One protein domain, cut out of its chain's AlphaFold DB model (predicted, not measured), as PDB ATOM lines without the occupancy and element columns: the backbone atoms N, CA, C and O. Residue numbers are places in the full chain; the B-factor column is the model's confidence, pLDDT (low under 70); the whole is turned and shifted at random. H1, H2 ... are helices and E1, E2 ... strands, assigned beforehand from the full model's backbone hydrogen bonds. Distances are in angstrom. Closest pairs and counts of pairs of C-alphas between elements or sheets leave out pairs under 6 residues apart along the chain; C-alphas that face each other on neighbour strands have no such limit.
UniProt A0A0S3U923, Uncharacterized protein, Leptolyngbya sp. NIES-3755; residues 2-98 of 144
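This is residues 2 to 98 of the 144 residues of an uncharacterized protein of Leptolyngbya sp. NIES-3755 (UniProt A0A0S3U923). What does the printed part look like? A small two-stranded hairpin, E1 and E2, is near the middle, between a long looped stretch, residues 2 to 30, and a helical hairpin of H2 and H3, of which H3 comes near E2. The short H1 makes a turn between E2 and H2. What is it made of? The printed part has 97 residues, with two named strands and three named helices in the order E1, E2, H1, H2, H3; the sheet is E1 - E2, antiparallel, and the class is mixed, helices and strands, with 48 residues, under half, in named elements. How large is it? It is compact, with a radius of gyration of the C-alphas of 13.2 A, and spans 33 by 31 by 21 A.

What comes first? Residues 2 to 30 hold no named element. E1 follows, residues 31 to 35, 13.0 A long, from C-alpha 31 at (268.807, 209.896, 188.706), and then E2, residues 41 to 45, 11.1 A long. Where are the helices? H1 is residues 47 to 51, 7.9 A long, and H2 is residues 54 to 70, 24.5 A long. H3 is residues 76 to 91, 22.5 A long, and ends with C-alpha 91 at (258.369, 230.154, 181.540).

How do the strands pair? E1 and E2 form a hairpin, antiparallel at 150 degrees between their directions, with N 34 and O 43 at 2.8 A and N 45 and O 32 at 2.8 A, within hydrogen-bond range. Residues 5 to 6 also pair with residues 31 to 32 of E1, antiparallel. How do the helices stand? H2 and H3 form a helical hairpin: they touch, at a shallow tilt of 23 degrees, opposite ways, and their closest C-alphas, of Ala 65 and Ala 83, are 4.3 A apart. H1 and H2 are close but not clearly touching, with the closest C-alphas, of Cys 49 and Ile 57, 7.5 A apart. Which helix comes near the strands? The closest C-alphas of E2 and H3, those of Leu 42 and Leu 86, are 6.8 A apart, while H2 is apart from E1 and E2. What do the helix backbones show? In H2 and H3 every O i to N i+4 pair is within hydrogen-bond range; in H1 0 of 1 is, but 2 of 2 O i to N i+3 pairs are.

How far does it reach? The two C-alphas farthest apart, of Pro 74 and Thr 98, are 36.7 A apart. Is the printed part whole? The printed part has no cut, and the four links between named elements are tight. Where is confidence low? The mean pLDDT of the printed part is 74.7, and 28 residues are under 70, among them residues 2 to 15 and 93 to 98.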
ATOM      1  N   LYS A   2     254.020 213.336 187.514       31.19
ATOM      2  CA  LYS A   2     254.478 211.987 187.857       31.19
ATOM      3  C   LYS A   2     255.999 211.997 187.724       31.19
ATOM      4  O   LYS A   2     256.512 212.002 186.615       31.19
ATOM      5  N   ILE A   3     256.708 212.097 188.845       37.62
ATOM      6  CA  ILE A   3     258.167 211.962 188.852       37.62
ATOM      7  C   ILE A   3     258.449 210.469 188.700       37.62
ATOM      8  O   ILE A   3     258.163 209.684 189.606       37.62
ATOM      9  N   GLN A   4     258.961 210.062 187.543       43.25
ATOM     10  CA  GLN A   4     259.518 208.724 187.382       43.25
ATOM     11  C   GLN A   4     260.998 208.804 187.751       43.25
ATOM     12  O   GLN A   4     261.808 209.366 187.023       43.25
ATOM     13  N   LEU A   5     261.334 208.326 188.949       49.06
ATOM     14  CA  LEU A   5     262.723 208.077 189.307       49.06
ATOM     15  C   LEU A   5     263.153 206.783 188.653       49.06
ATOM     16  O   LEU A   5     262.463 205.772 188.782       49.06
ATOM     17  N   ASP A   6     264.286 206.845 187.976       52.16
ATOM     18  CA  ASP A   6     264.826 205.707 187.272       52.16
ATOM     19  C   ASP A   6     266.167 205.301 187.897       52.16
ATOM     20  O   ASP A   6     266.891 206.120 188.471       52.16
ATOM     21  N   ARG A   7     266.410 203.994 187.856       54.91
ATOM     22  CA  ARG A   7     267.305 203.190 188.709       54.91
ATOM     23  C   ARG A   7     268.738 203.724 188.880       54.91
ATOM     24  O   ARG A   7     269.245 204.483 188.054       54.91
ATOM     25  N   LYS A   8     269.439 203.240 189.923       58.19
ATOM     26  CA  LYS A   8     270.914 203.306 190.008       58.19
ATOM     27  C   LYS A   8     271.484 202.784 188.686       58.19
ATOM     28  O   LYS A   8     271.256 201.629 188.333       58.19
ATOM     29  N   LEU A   9     272.200 203.628 187.946       56.56
ATOM     30  CA  LEU A   9     272.794 203.224 186.672       56.56
ATOM     31  C   LEU A   9     273.859 202.158 186.942       56.56
ATOM     32  O   LEU A   9     274.844 202.445 187.622       56.56
ATOM     33  N   THR A  10     273.668 200.948 186.415       55.88
ATOM     34  CA  THR A  10     274.666 199.861 186.446       55.88
ATOM     35  C   THR A  10     275.854 200.171 185.535       55.88
ATOM     36  O   THR A  10     276.988 199.804 185.829       55.88
ATOM     37  N   THR A  11     275.601 200.924 184.465       55.97
ATOM     38  CA  THR A  11     276.591 201.496 183.547       55.97
ATOM     39  C   THR A  11     276.174 202.923 183.205       55.97
ATOM     40  O   THR A  11     275.006 203.146 182.887       55.97
ATOM     41  N   CYS A  12     277.099 203.887 183.247       57.47
ATOM     42  CA  CYS A  12     276.793 205.284 182.927       57.47
ATOM     43  C   CYS A  12     277.250 205.615 181.495       57.47
ATOM     44  O   CYS A  12     278.455 205.564 181.221       57.47
ATOM     45  N   PRO A  13     276.334 205.942 180.565       65.25
ATOM     46  CA  PRO A  13     276.712 206.451 179.253       65.25
ATOM     47  C   PRO A  13     277.505 207.753 179.418       65.25
ATOM     48  O   PRO A  13     277.089 208.629 180.173       65.25
ATOM     49  N   LYS A  14     278.604 207.927 178.670       61.59
ATOM     50  CA  LYS A  14     279.458 209.136 178.746       61.59
ATOM     51  C   LYS A  14     278.702 210.452 178.503       61.59
ATOM     52  O   LYS A  14     279.176 211.506 178.907       61.59
ATOM     53  N   ASN A  15     277.534 210.371 177.870       67.88
ATOM     54  CA  ASN A  15     276.731 211.517 177.456       67.88
ATOM     55  C   ASN A  15     275.537 211.787 178.386       67.88
ATOM     56  O   ASN A  15     274.746 212.679 178.094       67.88
ATOM     57  N   LEU A  16     275.365 211.025 179.474       74.25
ATOM     58  CA  LEU A  16     274.272 211.277 180.408       74.25
ATOM     59  C   LEU A  16     274.647 212.439 181.334       74.25
ATOM     60  O   LEU A  16     275.516 212.310 182.200       74.25
ATOM     61  N   ILE A  17     273.971 213.569 181.145       82.62
ATOM     62  CA  ILE A  17     274.228 214.823 181.853       82.62
ATOM     63  C   ILE A  17     272.961 215.355 182.508       82.62
ATOM     64  O   ILE A  17     271.858 215.231 181.985       82.62
ATOM     65  N   CYS A  18     273.127 215.972 183.670       85.12
ATOM     66  CA  CYS A  18     272.051 216.657 184.354       85.12
ATOM     67  C   CYS A  18     271.632 217.895 183.552       85.12
ATOM     68  O   CYS A  18     272.436 218.786 183.307       85.12
ATOM     69  N   THR A  19     270.348 217.999 183.238       83.69
ATOM     70  CA  THR A  19     269.756 219.108 182.474       83.69
ATOM     71  C   THR A  19     269.939 220.466 183.167       83.69
ATOM     72  O   THR A  19     270.069 221.493 182.510       83.69
ATOM     73  N   VAL A  20     269.990 220.479 184.504       84.56
ATOM     74  CA  VAL A  20     270.071 221.700 185.326       84.56
ATOM     75  C   VAL A  20     271.518 222.103 185.630       84.56
ATOM     76  O   VAL A  20     271.862 223.278 185.556       84.56
ATOM     77  N   HIS A  21     272.381 221.144 185.974       83.75
ATOM     78  CA  HIS A  21     273.774 221.414 186.355       83.75
ATOM     79  C   HIS A  21     274.789 221.176 185.232       83.75
ATOM     80  O   HIS A  21     275.948 221.539 185.386       83.75
ATOM     81  N   SER A  22     274.381 220.564 184.116       81.75
ATOM     82  CA  SER A  22     275.269 220.091 183.040       81.75
ATOM     83  C   SER A  22     276.397 219.164 183.522       81.75
ATOM     84  O   SER A  22     277.397 218.988 182.834       81.75
ATOM     85  N   THR A  23     276.250 218.560 184.704       82.38
ATOM     86  CA  THR A  23     277.208 217.608 185.270       82.38
ATOM     87  C   THR A  23     276.912 216.199 184.778       82.38
ATOM     88  O   THR A  23     275.750 215.820 184.634       82.38
ATOM     89  N   THR A  24     277.953 215.409 184.528       80.88
ATOM     90  CA  THR A  24     277.801 213.994 184.178       80.88
ATOM     91  C   THR A  24     277.305 213.194 185.377       80.88
ATOM     92  O   THR A  24     277.663 213.464 186.526       80.88
ATOM     93  N   PHE A  25     276.458 212.200 185.119       79.88
ATOM     94  CA  PHE A  25     276.038 211.272 186.163       79.88
ATOM     95  C   PHE A  25     277.147 210.264 186.484       79.88
ATOM     96  O   PHE A  25     277.954 209.896 185.628       79.88
ATOM     97  N   GLU A  26     277.162 209.781 187.724       72.44
ATOM     98  CA  GLU A  26     278.053 208.706 188.164       72.44
ATOM     99  C   GLU A  26     277.289 207.384 188.275       72.44
ATOM    100  O   GLU A  26     276.099 207.348 188.604       72.44
ATOM    101  N   VAL A  27     278.002 206.282 188.036       70.31
ATOM    102  CA  VAL A  27     277.494 204.918 188.235       70.31
ATOM    103  C   VAL A  27     277.046 204.745 189.689       70.31
ATOM    104  O   VAL A  27     277.707 205.209 190.615       70.31
ATOM    105  N   GLY A  28     275.905 204.088 189.900       64.44
ATOM    106  CA  GLY A  28     275.372 203.827 191.241       64.44
ATOM    107  C   GLY A  28     274.686 205.016 191.928       64.44
ATOM    108  O   GLY A  28     274.105 204.827 193.000       64.44
ATOM    109  N   LYS A  29     274.686 206.220 191.335       68.50
ATOM    110  CA  LYS A  29     273.890 207.351 191.839       68.50
ATOM    111  C   LYS A  29     272.463 207.313 191.290       68.50
ATOM    112  O   LYS A  29     272.209 206.856 190.178       68.50
ATOM    113  N   LEU A  30     271.524 207.796 192.106       68.88
ATOM    114  CA  LEU A  30     270.124 207.960 191.718       68.88
ATOM    115  C   LEU A  30     269.993 209.104 190.714       68.88
ATOM    116  O   LEU A  30     270.518 210.196 190.953       68.88
ATOM    117  N   ARG A  31     269.242 208.862 189.642       76.06
ATOM    118  CA  ARG A  31     268.807 209.896 188.706       76.06
ATOM    119  C   ARG A  31     267.313 210.147 188.851       76.06
ATOM    120  O   ARG A  31     266.534 209.261 189.200       76.06
ATOM    121  N   LEU A  32     266.927 211.382 188.598       75.94
ATOM    122  CA  LEU A  32     265.539 211.822 188.580       75.94
ATOM    123  C   LEU A  32     265.210 212.259 187.158       75.94
ATOM    124  O   LEU A  32     266.048 212.872 186.505       75.94
ATOM    125  N   LEU A  33     263.995 211.992 186.699       77.38
ATOM    126  CA  LEU A  33     263.510 212.524 185.431       77.38
ATOM    127  C   LEU A  33     262.659 213.766 185.692       77.38
ATOM    128  O   LEU A  33     261.756 213.760 186.536       77.38
ATOM    129  N   LEU A  34     262.963 214.839 184.971       76.69
ATOM    130  CA  LEU A  34     262.216 216.085 185.004       76.69
ATOM    131  C   LEU A  34     261.140 216.048 183.923       76.69
ATOM    132  O   LEU A  34     261.450 215.926 182.741       76.69
ATOM    133  N   TYR A  35     259.884 216.202 184.328       74.06
ATOM    134  CA  TYR A  35     258.746 216.273 183.418       74.06
ATOM    135  C   TYR A  35     258.067 217.639 183.502       74.06
ATOM    136  O   TYR A  35     258.016 218.249 184.569       74.06
ATOM    137  N   THR A  36     257.489 218.088 182.392       71.12
ATOM    138  CA  THR A  36     256.494 219.170 182.383       71.12
ATOM    139  C   THR A  36     255.188 218.711 183.039       71.12
ATOM    140  O   THR A  36     254.923 217.511 183.179       71.12
ATOM    141  N   ASP A  37     254.300 219.653 183.366       67.12
ATOM    142  CA  ASP A  37     252.954 219.327 183.866       67.12
ATOM    143  C   ASP A  37     252.106 218.551 182.845       67.12
ATOM    144  O   ASP A  37     251.210 217.798 183.227       67.12
ATOM    145  N   ARG A  38     252.436 218.673 181.552       68.56
ATOM    146  CA  ARG A  38     251.823 217.917 180.450       68.56
ATOM    147  C   ARG A  38     252.399 216.505 180.288       68.56
ATOM    148  O   ARG A  38     251.961 215.773 179.409       68.56
ATOM    149  N   GLY A  39     253.368 216.121 181.119       67.94
ATOM    150  CA  GLY A  39     254.003 214.804 181.082       67.94
ATOM    151  C   GLY A  39     255.102 214.655 180.026       67.94
ATOM    152  O   GLY A  39     255.542 213.534 179.787       67.94
ATOM    153  N   LEU A  40     255.568 215.748 179.414       71.88
ATOM    154  CA  LEU A  40     256.722 215.721 178.503       71.88
ATOM    155  C   LEU A  40     258.023 215.649 179.301       71.88
ATOM    156  O   LEU A  40     258.195 216.421 180.243       71.88
ATOM    157  N   LEU A  41     258.920 214.741 178.922       78.00
ATOM    158  CA  LEU A  41     260.233 214.583 179.542       78.00
ATOM    159  C   LEU A  41     261.168 215.704 179.078       78.00
ATOM    160  O   LEU A  41     261.454 215.809 177.894       78.00
ATOM    161  N   LEU A  42     261.672 216.498 180.018       76.31
ATOM    162  CA  LEU A  42     262.652 217.560 179.764       76.31
ATOM    163  C   LEU A  42     264.099 217.078 179.907       76.31
ATOM    164  O   LEU A  42     265.012 217.718 179.397       76.31
ATOM    165  N   GLY A  43     264.310 215.969 180.622       80.12
ATOM    166  CA  GLY A  43     265.611 215.321 180.766       80.12
ATOM    167  C   GLY A  43     265.907 214.857 182.188       80.12
ATOM    168  O   GLY A  43     265.057 214.909 183.079       80.12
ATOM    169  N   ASP A  44     267.132 214.389 182.407       83.75
ATOM    170  CA  ASP A  44     267.585 213.882 183.699       83.75
ATOM    171  C   ASP A  44     268.053 215.023 184.622       83.75
ATOM    172  O   ASP A  44     268.659 216.005 184.180       83.75
ATOM    173  N   ILE A  45     267.828 214.893 185.930       83.12
ATOM    174  CA  ILE A  45     268.335 215.804 186.962       83.12
ATOM    175  C   ILE A  45     269.056 215.041 188.077       83.12
ATOM    176  O   ILE A  45     268.695 213.918 188.440       83.12
ATOM    177  N   SER A  46     270.111 215.656 188.611       82.12
ATOM    178  CA  SER A  46     270.878 215.110 189.728       82.12
ATOM    179  C   SER A  46     270.172 215.364 191.067       82.12
ATOM    180  O   SER A  46     269.409 216.328 191.183       82.12
ATOM    181  N   PRO A  47     270.459 214.576 192.120       78.62
ATOM    182  CA  PRO A  47     269.924 214.819 193.462       78.62
ATOM    183  C   PRO A  47     270.276 216.202 194.024       78.62
ATOM    184  O   PRO A  47     269.521 216.755 194.817       78.62
ATOM    185  N   ASP A  48     271.388 216.800 193.590       82.19
ATOM    186  CA  ASP A  48     271.762 218.157 193.999       82.19
ATOM    187  C   ASP A  48     270.777 219.222 193.504       82.19
ATOM    188  O   ASP A  48     270.647 220.271 194.130       82.19
ATOM    189  N   CYS A  49     270.012 218.936 192.445       80.81
ATOM    190  CA  CYS A  49     268.947 219.819 191.968       80.81
ATOM    191  C   CYS A  49     267.807 219.970 192.981       80.81
ATOM    192  O   CYS A  49     267.106 220.971 192.938       80.81
ATOM    193  N   LEU A  50     267.638 219.025 193.913       77.69
ATOM    194  CA  LEU A  50     266.593 219.081 194.945       77.69
ATOM    195  C   LEU A  50     266.845 220.170 195.994       77.69
ATOM    196  O   LEU A  50     265.940 220.522 196.745       77.69
ATOM    197  N   LYS A  51     268.081 220.680 196.076       81.38
ATOM    198  CA  LYS A  51     268.452 221.780 196.975       81.38
ATOM    199  C   LYS A  51     268.075 223.147 196.401       81.38
ATOM    200  O   LYS A  51     268.133 224.135 197.124       81.38
ATOM    201  N   LEU A  52     267.738 223.203 195.112       80.81
ATOM    202  CA  LEU A  52     267.435 224.440 194.409       80.81
ATOM    203  C   LEU A  52     265.953 224.788 194.533       80.81
ATOM    204  O   LEU A  52     265.073 223.930 194.477       80.81
ATOM    205  N   SER A  53     265.679 226.081 194.635       82.19
ATOM    206  CA  SER A  53     264.337 226.629 194.491       82.19
ATOM    207  C   SER A  53     263.827 226.490 193.055       82.19
ATOM    208  O   SER A  53     264.584 226.428 192.082       82.19
ATOM    209  N   SER A  54     262.505 226.532 192.898       77.38
ATOM    210  CA  SER A  54     261.860 226.525 191.581       77.38
ATOM    211  C   SER A  54     262.299 227.691 190.689       77.38
ATOM    212  O   SER A  54     262.352 227.569 189.467       77.38
ATOM    213  N   SER A  55     262.614 228.845 191.279       82.06
ATOM    214  CA  SER A  55     263.205 229.985 190.576       82.06
ATOM    215  C   SER A  55     264.604 229.679 190.057       82.06
ATOM    216  O   SER A  55     264.874 229.944 188.891       82.06
ATOM    217  N   GLU A  56     265.473 229.090 190.879       85.75
ATOM    218  CA  GLU A  56     266.849 228.771 190.481       85.75
ATOM    219  C   GLU A  56     266.887 227.724 189.374       85.75
ATOM    220  O   GLU A  56     267.649 227.866 188.419       85.75
ATOM    221  N   ILE A  57     266.025 226.707 189.455       82.44
ATOM    222  CA  ILE A  57     265.948 225.694 188.404       82.44
ATOM    223  C   ILE A  57     265.469 226.328 187.094       82.44
ATOM    224  O   ILE A  57     266.085 226.098 186.057       82.44
ATOM    225  N   ARG A  58     264.441 227.191 187.118       84.12
ATOM    226  CA  ARG A  58     263.989 227.916 185.912       84.12
ATOM    227  C   ARG A  58     265.092 228.774 185.297       84.12
ATOM    228  O   ARG A  58     265.249 228.763 184.077       84.12
ATOM    229  N   THR A  59     265.865 229.484 186.117       87.94
ATOM    230  CA  THR A  59     267.013 230.269 185.643       87.94
ATOM    231  C   THR A  59     268.040 229.373 184.957       87.94
ATOM    232  O   THR A  59     268.417 229.647 183.821       87.94
ATOM    233  N   LYS A  60     268.408 228.246 185.577       88.12
ATOM    234  CA  LYS A  60     269.362 227.287 184.999       88.12
ATOM    235  C   LYS A  60     268.863 226.637 183.706       88.12
ATOM    236  O   LYS A  60     269.641 226.478 182.771       88.12
ATOM    237  N   LEU A  61     267.573 226.302 183.613       86.88
ATOM    238  CA  LEU A  61     266.976 225.783 182.374       86.88
ATOM    239  C   LEU A  61     267.061 226.813 181.242       86.88
ATOM    240  O   LEU A  61     267.399 226.463 180.113       86.88
ATOM    241  N   ARG A  62     266.810 228.092 181.550       88.75
ATOM    242  CA  ARG A  62     266.938 229.184 180.581       88.75
ATOM    243  C   ARG A  62     268.381 229.371 180.123       88.75
ATOM    244  O   ARG A  62     268.617 229.470 178.926       88.75
ATOM    245  N   GLU A  63     269.332 229.393 181.052       89.31
ATOM    246  CA  GLU A  63     270.766 229.474 180.739       89.31
ATOM    247  C   GLU A  63     271.197 228.324 179.824       89.31
ATOM    248  O   GLU A  63     271.852 228.551 178.806       89.31
ATOM    249  N   ARG A  64     270.765 227.096 180.140       86.56
ATOM    250  CA  ARG A  64     271.067 225.909 179.340       86.56
ATOM    251  C   ARG A  64     270.488 226.003 177.934       86.56
ATOM    252  O   ARG A  64     271.196 225.729 176.971       86.56
ATOM    253  N   ALA A  65     269.231 226.409 177.811       87.88
ATOM    254  CA  ALA A  65     268.588 226.571 176.517       87.88
ATOM    255  C   ALA A  65     269.273 227.645 175.659       87.88
ATOM    256  O   ALA A  65     269.522 227.420 174.478       87.88
ATOM    257  N   CYS A  66     269.651 228.779 176.255       87.38
ATOM    258  CA  CYS A  66     270.430 229.805 175.564       87.38
ATOM    259  C   CYS A  66     271.780 229.264 175.079       87.38
ATOM    260  O   CYS A  66     272.145 229.509 173.934       87.38
ATOM    261  N   ALA A  67     272.491 228.498 175.912       86.62
ATOM    262  CA  ALA A  67     273.758 227.880 175.526       86.62
ATOM    263  C   ALA A  67     273.584 226.886 174.365       86.62
ATOM    264  O   ALA A  67     274.384 226.890 173.438       86.62
ATOM    265  N   MET A  68     272.516 226.083 174.370       85.12
ATOM    266  CA  MET A  68     272.210 225.141 173.285       85.12
ATOM    267  C   MET A  68     271.845 225.844 171.971       85.12
ATOM    268  O   MET A  68     272.201 225.357 170.905       85.12
ATOM    269  N   LEU A  69     271.167 226.996 172.029       84.69
ATOM    270  CA  LEU A  69     270.856 227.803 170.839       84.69
ATOM    271  C   LEU A  69     272.080 228.517 170.251       84.69
ATOM    272  O   LEU A  69     272.045 228.913 169.088       84.69
ATOM    273  N   GLN A  70     273.122 228.718 171.059       84.69
ATOM    274  CA  GLN A  70     274.380 229.350 170.657       84.69
ATOM    275  C   GLN A  70     275.445 228.337 170.211       84.69
ATOM    276  O   GLN A  70     276.471 228.754 169.678       84.69
ATOM    277  N   ASP A  71     275.223 227.038 170.429       81.56
ATOM    278  CA  ASP A  71     276.163 225.978 170.061       81.56
ATOM    279  C   ASP A  71     276.128 225.719 168.545       81.56
ATOM    280  O   ASP A  71     275.067 225.476 167.961       81.56
ATOM    281  N   ASP A  72     277.292 225.766 167.894       69.69
ATOM    282  CA  ASP A  72     277.436 225.635 166.435       69.69
ATOM    283  C   ASP A  72     277.664 224.166 166.034       69.69
ATOM    284  O   ASP A  72     278.635 223.784 165.379       69.69
ATOM    285  N   ASN A  73     276.781 223.306 166.536       76.88
ATOM    286  CA  ASN A  73     276.887 221.856 166.430       76.88
ATOM    287  C   ASN A  73     276.191 221.352 165.146       76.88
ATOM    288  O   ASN A  73     275.099 221.832 164.829       76.88
ATOM    289  N   PRO A  74     276.747 220.368 164.409       64.69
ATOM    290  CA  PRO A  74     276.114 219.792 163.214       64.69
ATOM    291  C   PRO A  74     274.695 219.231 163.433       64.69
ATOM    292  O   PRO A  74     273.915 219.205 162.486       64.69
ATOM    293  N   ASP A  75     274.320 218.856 164.664       73.12
ATOM    294  CA  ASP A  75     272.963 218.407 165.039       73.12
ATOM    295  C   ASP A  75     272.035 219.562 165.483       73.12
ATOM    296  O   ASP A  75     271.172 219.413 166.359       73.12
ATOM    297  N   ARG A  76     272.213 220.745 164.883       71.81
ATOM    298  CA  ARG A  76     271.584 222.002 165.315       71.81
ATOM    299  C   ARG A  76     270.065 221.931 165.433       71.81
ATOM    300  O   ARG A  76     269.510 222.505 166.363       71.81
ATOM    301  N   ASP A  77     269.389 221.237 164.522       74.44
ATOM    302  CA  ASP A  77     267.922 221.208 164.498       74.44
ATOM    303  C   ASP A  77     267.345 220.447 165.703       74.44
ATOM    304  O   ASP A  77     266.433 220.938 166.363       74.44
ATOM    305  N   ARG A  78     267.950 219.313 166.083       75.31
ATOM    306  CA  ARG A  78     267.540 218.555 167.280       75.31
ATOM    307  C   ARG A  78     267.836 219.317 168.567       75.31
ATOM    308  O   ARG A  78     267.008 219.352 169.473       75.31
ATOM    309  N   LEU A  79     269.011 219.943 168.648       76.25
ATOM    310  CA  LEU A  79     269.396 220.754 169.806       76.25
ATOM    311  C   LEU A  79     268.507 221.988 169.954       76.25
ATOM    312  O   LEU A  79     268.193 222.386 171.076       76.25
ATOM    313  N   ARG A  80     268.069 222.567 168.835       81.88
ATOM    314  CA  ARG A  80     267.166 223.714 168.812       81.88
ATOM    315  C   ARG A  80     265.789 223.361 169.355       81.88
ATOM    316  O   ARG A  80     265.296 224.109 170.194       81.88
ATOM    317  N   ASP A  81     265.201 222.244 168.933       81.19
ATOM    318  CA  ASP A  81     263.897 221.806 169.445       81.19
ATOM    319  C   ASP A  81     263.958 221.566 170.959       81.19
ATOM    320  O   ASP A  81     263.180 222.156 171.711       81.19
ATOM    321  N   SER A  82     264.969 220.832 171.436       81.12
ATOM    322  CA  SER A  82     265.178 220.636 172.877       81.12
ATOM    323  C   SER A  82     265.423 221.951 173.627       81.12
ATOM    324  O   SER A  82     264.942 222.133 174.744       81.12
ATOM    325  N   ALA A  83     266.146 222.906 173.039       84.31
ATOM    326  CA  ALA A  83     266.361 224.208 173.662       84.31
ATOM    327  C   ALA A  83     265.065 225.028 173.763       84.31
ATOM    328  O   ALA A  83     264.835 225.700 174.770       84.31
ATOM    329  N   LEU A  84     264.196 224.963 172.751       85.00
ATOM    330  CA  LEU A  84     262.889 225.617 172.783       85.00
ATOM    331  C   LEU A  84     261.976 224.997 173.845       85.00
ATOM    332  O   LEU A  84     261.327 225.737 174.585       85.00
ATOM    333  N   GLU A  85     261.987 223.671 173.988       83.62
ATOM    334  CA  GLU A  85     261.258 222.970 175.052       83.62
ATOM    335  C   GLU A  85     261.734 223.400 176.448       83.62
ATOM    336  O   GLU A  85     260.919 223.706 177.323       83.62
ATOM    337  N   LEU A  86     263.051 223.514 176.653       83.56
ATOM    338  CA  LEU A  86     263.630 224.002 177.909       83.56
ATOM    339  C   LEU A  86     263.286 225.475 178.178       83.56
ATOM    340  O   LEU A  86     262.986 225.847 179.317       83.56
ATOM    341  N   LEU A  87     263.285 226.323 177.143       85.69
ATOM    342  CA  LEU A  87     262.860 227.723 177.250       85.69
ATOM    343  C   LEU A  87     261.395 227.830 177.652       85.69
ATOM    344  O   LEU A  87     261.079 228.597 178.565       85.69
ATOM    345  N   GLN A  88     260.522 227.055 177.013       83.94
ATOM    346  CA  GLN A  88     259.106 227.005 177.349       83.94
ATOM    347  C   GLN A  88     258.912 226.533 178.794       83.94
ATOM    348  O   GLN A  88     258.241 227.206 179.578       83.94
ATOM    349  N   ALA A  89     259.588 225.455 179.199       79.44
ATOM    350  CA  ALA A  89     259.550 224.963 180.573       79.44
ATOM    351  C   ALA A  89     260.050 225.998 181.596       79.44
ATOM    352  O   ALA A  89     259.545 226.061 182.712       79.44
ATOM    353  N   SER A  90     261.006 226.861 181.233       80.94
ATOM    354  CA  SER A  90     261.475 227.937 182.121       80.94
ATOM    355  C   SER A  90     260.424 229.030 182.375       80.94
ATOM    356  O   SER A  90     260.533 229.780 183.349       80.94
ATOM    357  N   GLN A  91     259.439 229.156 181.480       81.38
ATOM    358  CA  GLN A  91     258.369 230.154 181.540       81.38
ATOM    359  C   GLN A  91     257.090 229.588 182.164       81.38
ATOM    360  O   GLN A  91     256.313 230.335 182.758       81.38
ATOM    361  N   GLU A  92     256.885 228.275 182.070       72.38
ATOM    362  CA  GLU A  92     255.771 227.583 182.707       72.38
ATOM    363  C   GLU A  92     255.938 227.498 184.235       72.38
ATOM    364  O   GLU A  92     257.036 227.584 184.800       72.38
ATOM    365  N   HIS A  93     254.816 227.329 184.937       61.09
ATOM    366  CA  HIS A  93     254.795 227.182 186.389       61.09
ATOM    367  C   HIS A  93     255.160 225.745 186.800       61.09
ATOM    368  O   HIS A  93     254.360 225.034 187.397       61.09
ATOM    369  N   VAL A  94     256.381 225.314 186.481       60.69
ATOM    370  CA  VAL A  94     256.848 223.940 186.712       60.69
ATOM    371  C   VAL A  94     256.887 223.628 188.212       60.69
ATOM    372  O   VAL A  94     257.529 224.338 188.996       60.69
ATOM    373  N   ARG A  95     256.202 222.556 188.635       61.00
ATOM    374  CA  ARG A  95     256.412 221.971 189.967       61.00
ATOM    375  C   ARG A  95     257.718 221.190 189.947       61.00
ATOM    376  O   ARG A  95     257.897 220.308 189.121       61.00
ATOM    377  N   PHE A  96     258.632 221.512 190.852       63.75
ATOM    378  CA  PHE A  96     259.906 220.807 190.946       63.75
ATOM    379  C   PHE A  96     259.831 219.707 192.005       63.75
ATOM    380  O   PHE A  96     259.129 219.888 193.005       63.75
ATOM    381  N   PRO A  97     260.516 218.569 191.788       63.91
ATOM    382  CA  PRO A  97     260.554 217.490 192.761       63.91
ATOM    383  C   PRO A  97     261.109 218.003 194.083       63.91
ATOM    384  O   PRO A  97     262.155 218.651 194.132       63.91
ATOM    385  N   THR A  98     260.388 217.719 195.159       67.38
ATOM    386  CA  THR A  98     260.808 218.082 196.507       67.38
ATOM    387  C   THR A  98     261.759 217.031 197.070       67.38
ATOM    388  O   THR A  98     261.807 215.885 196.616       67.38
TER     389      THR A  98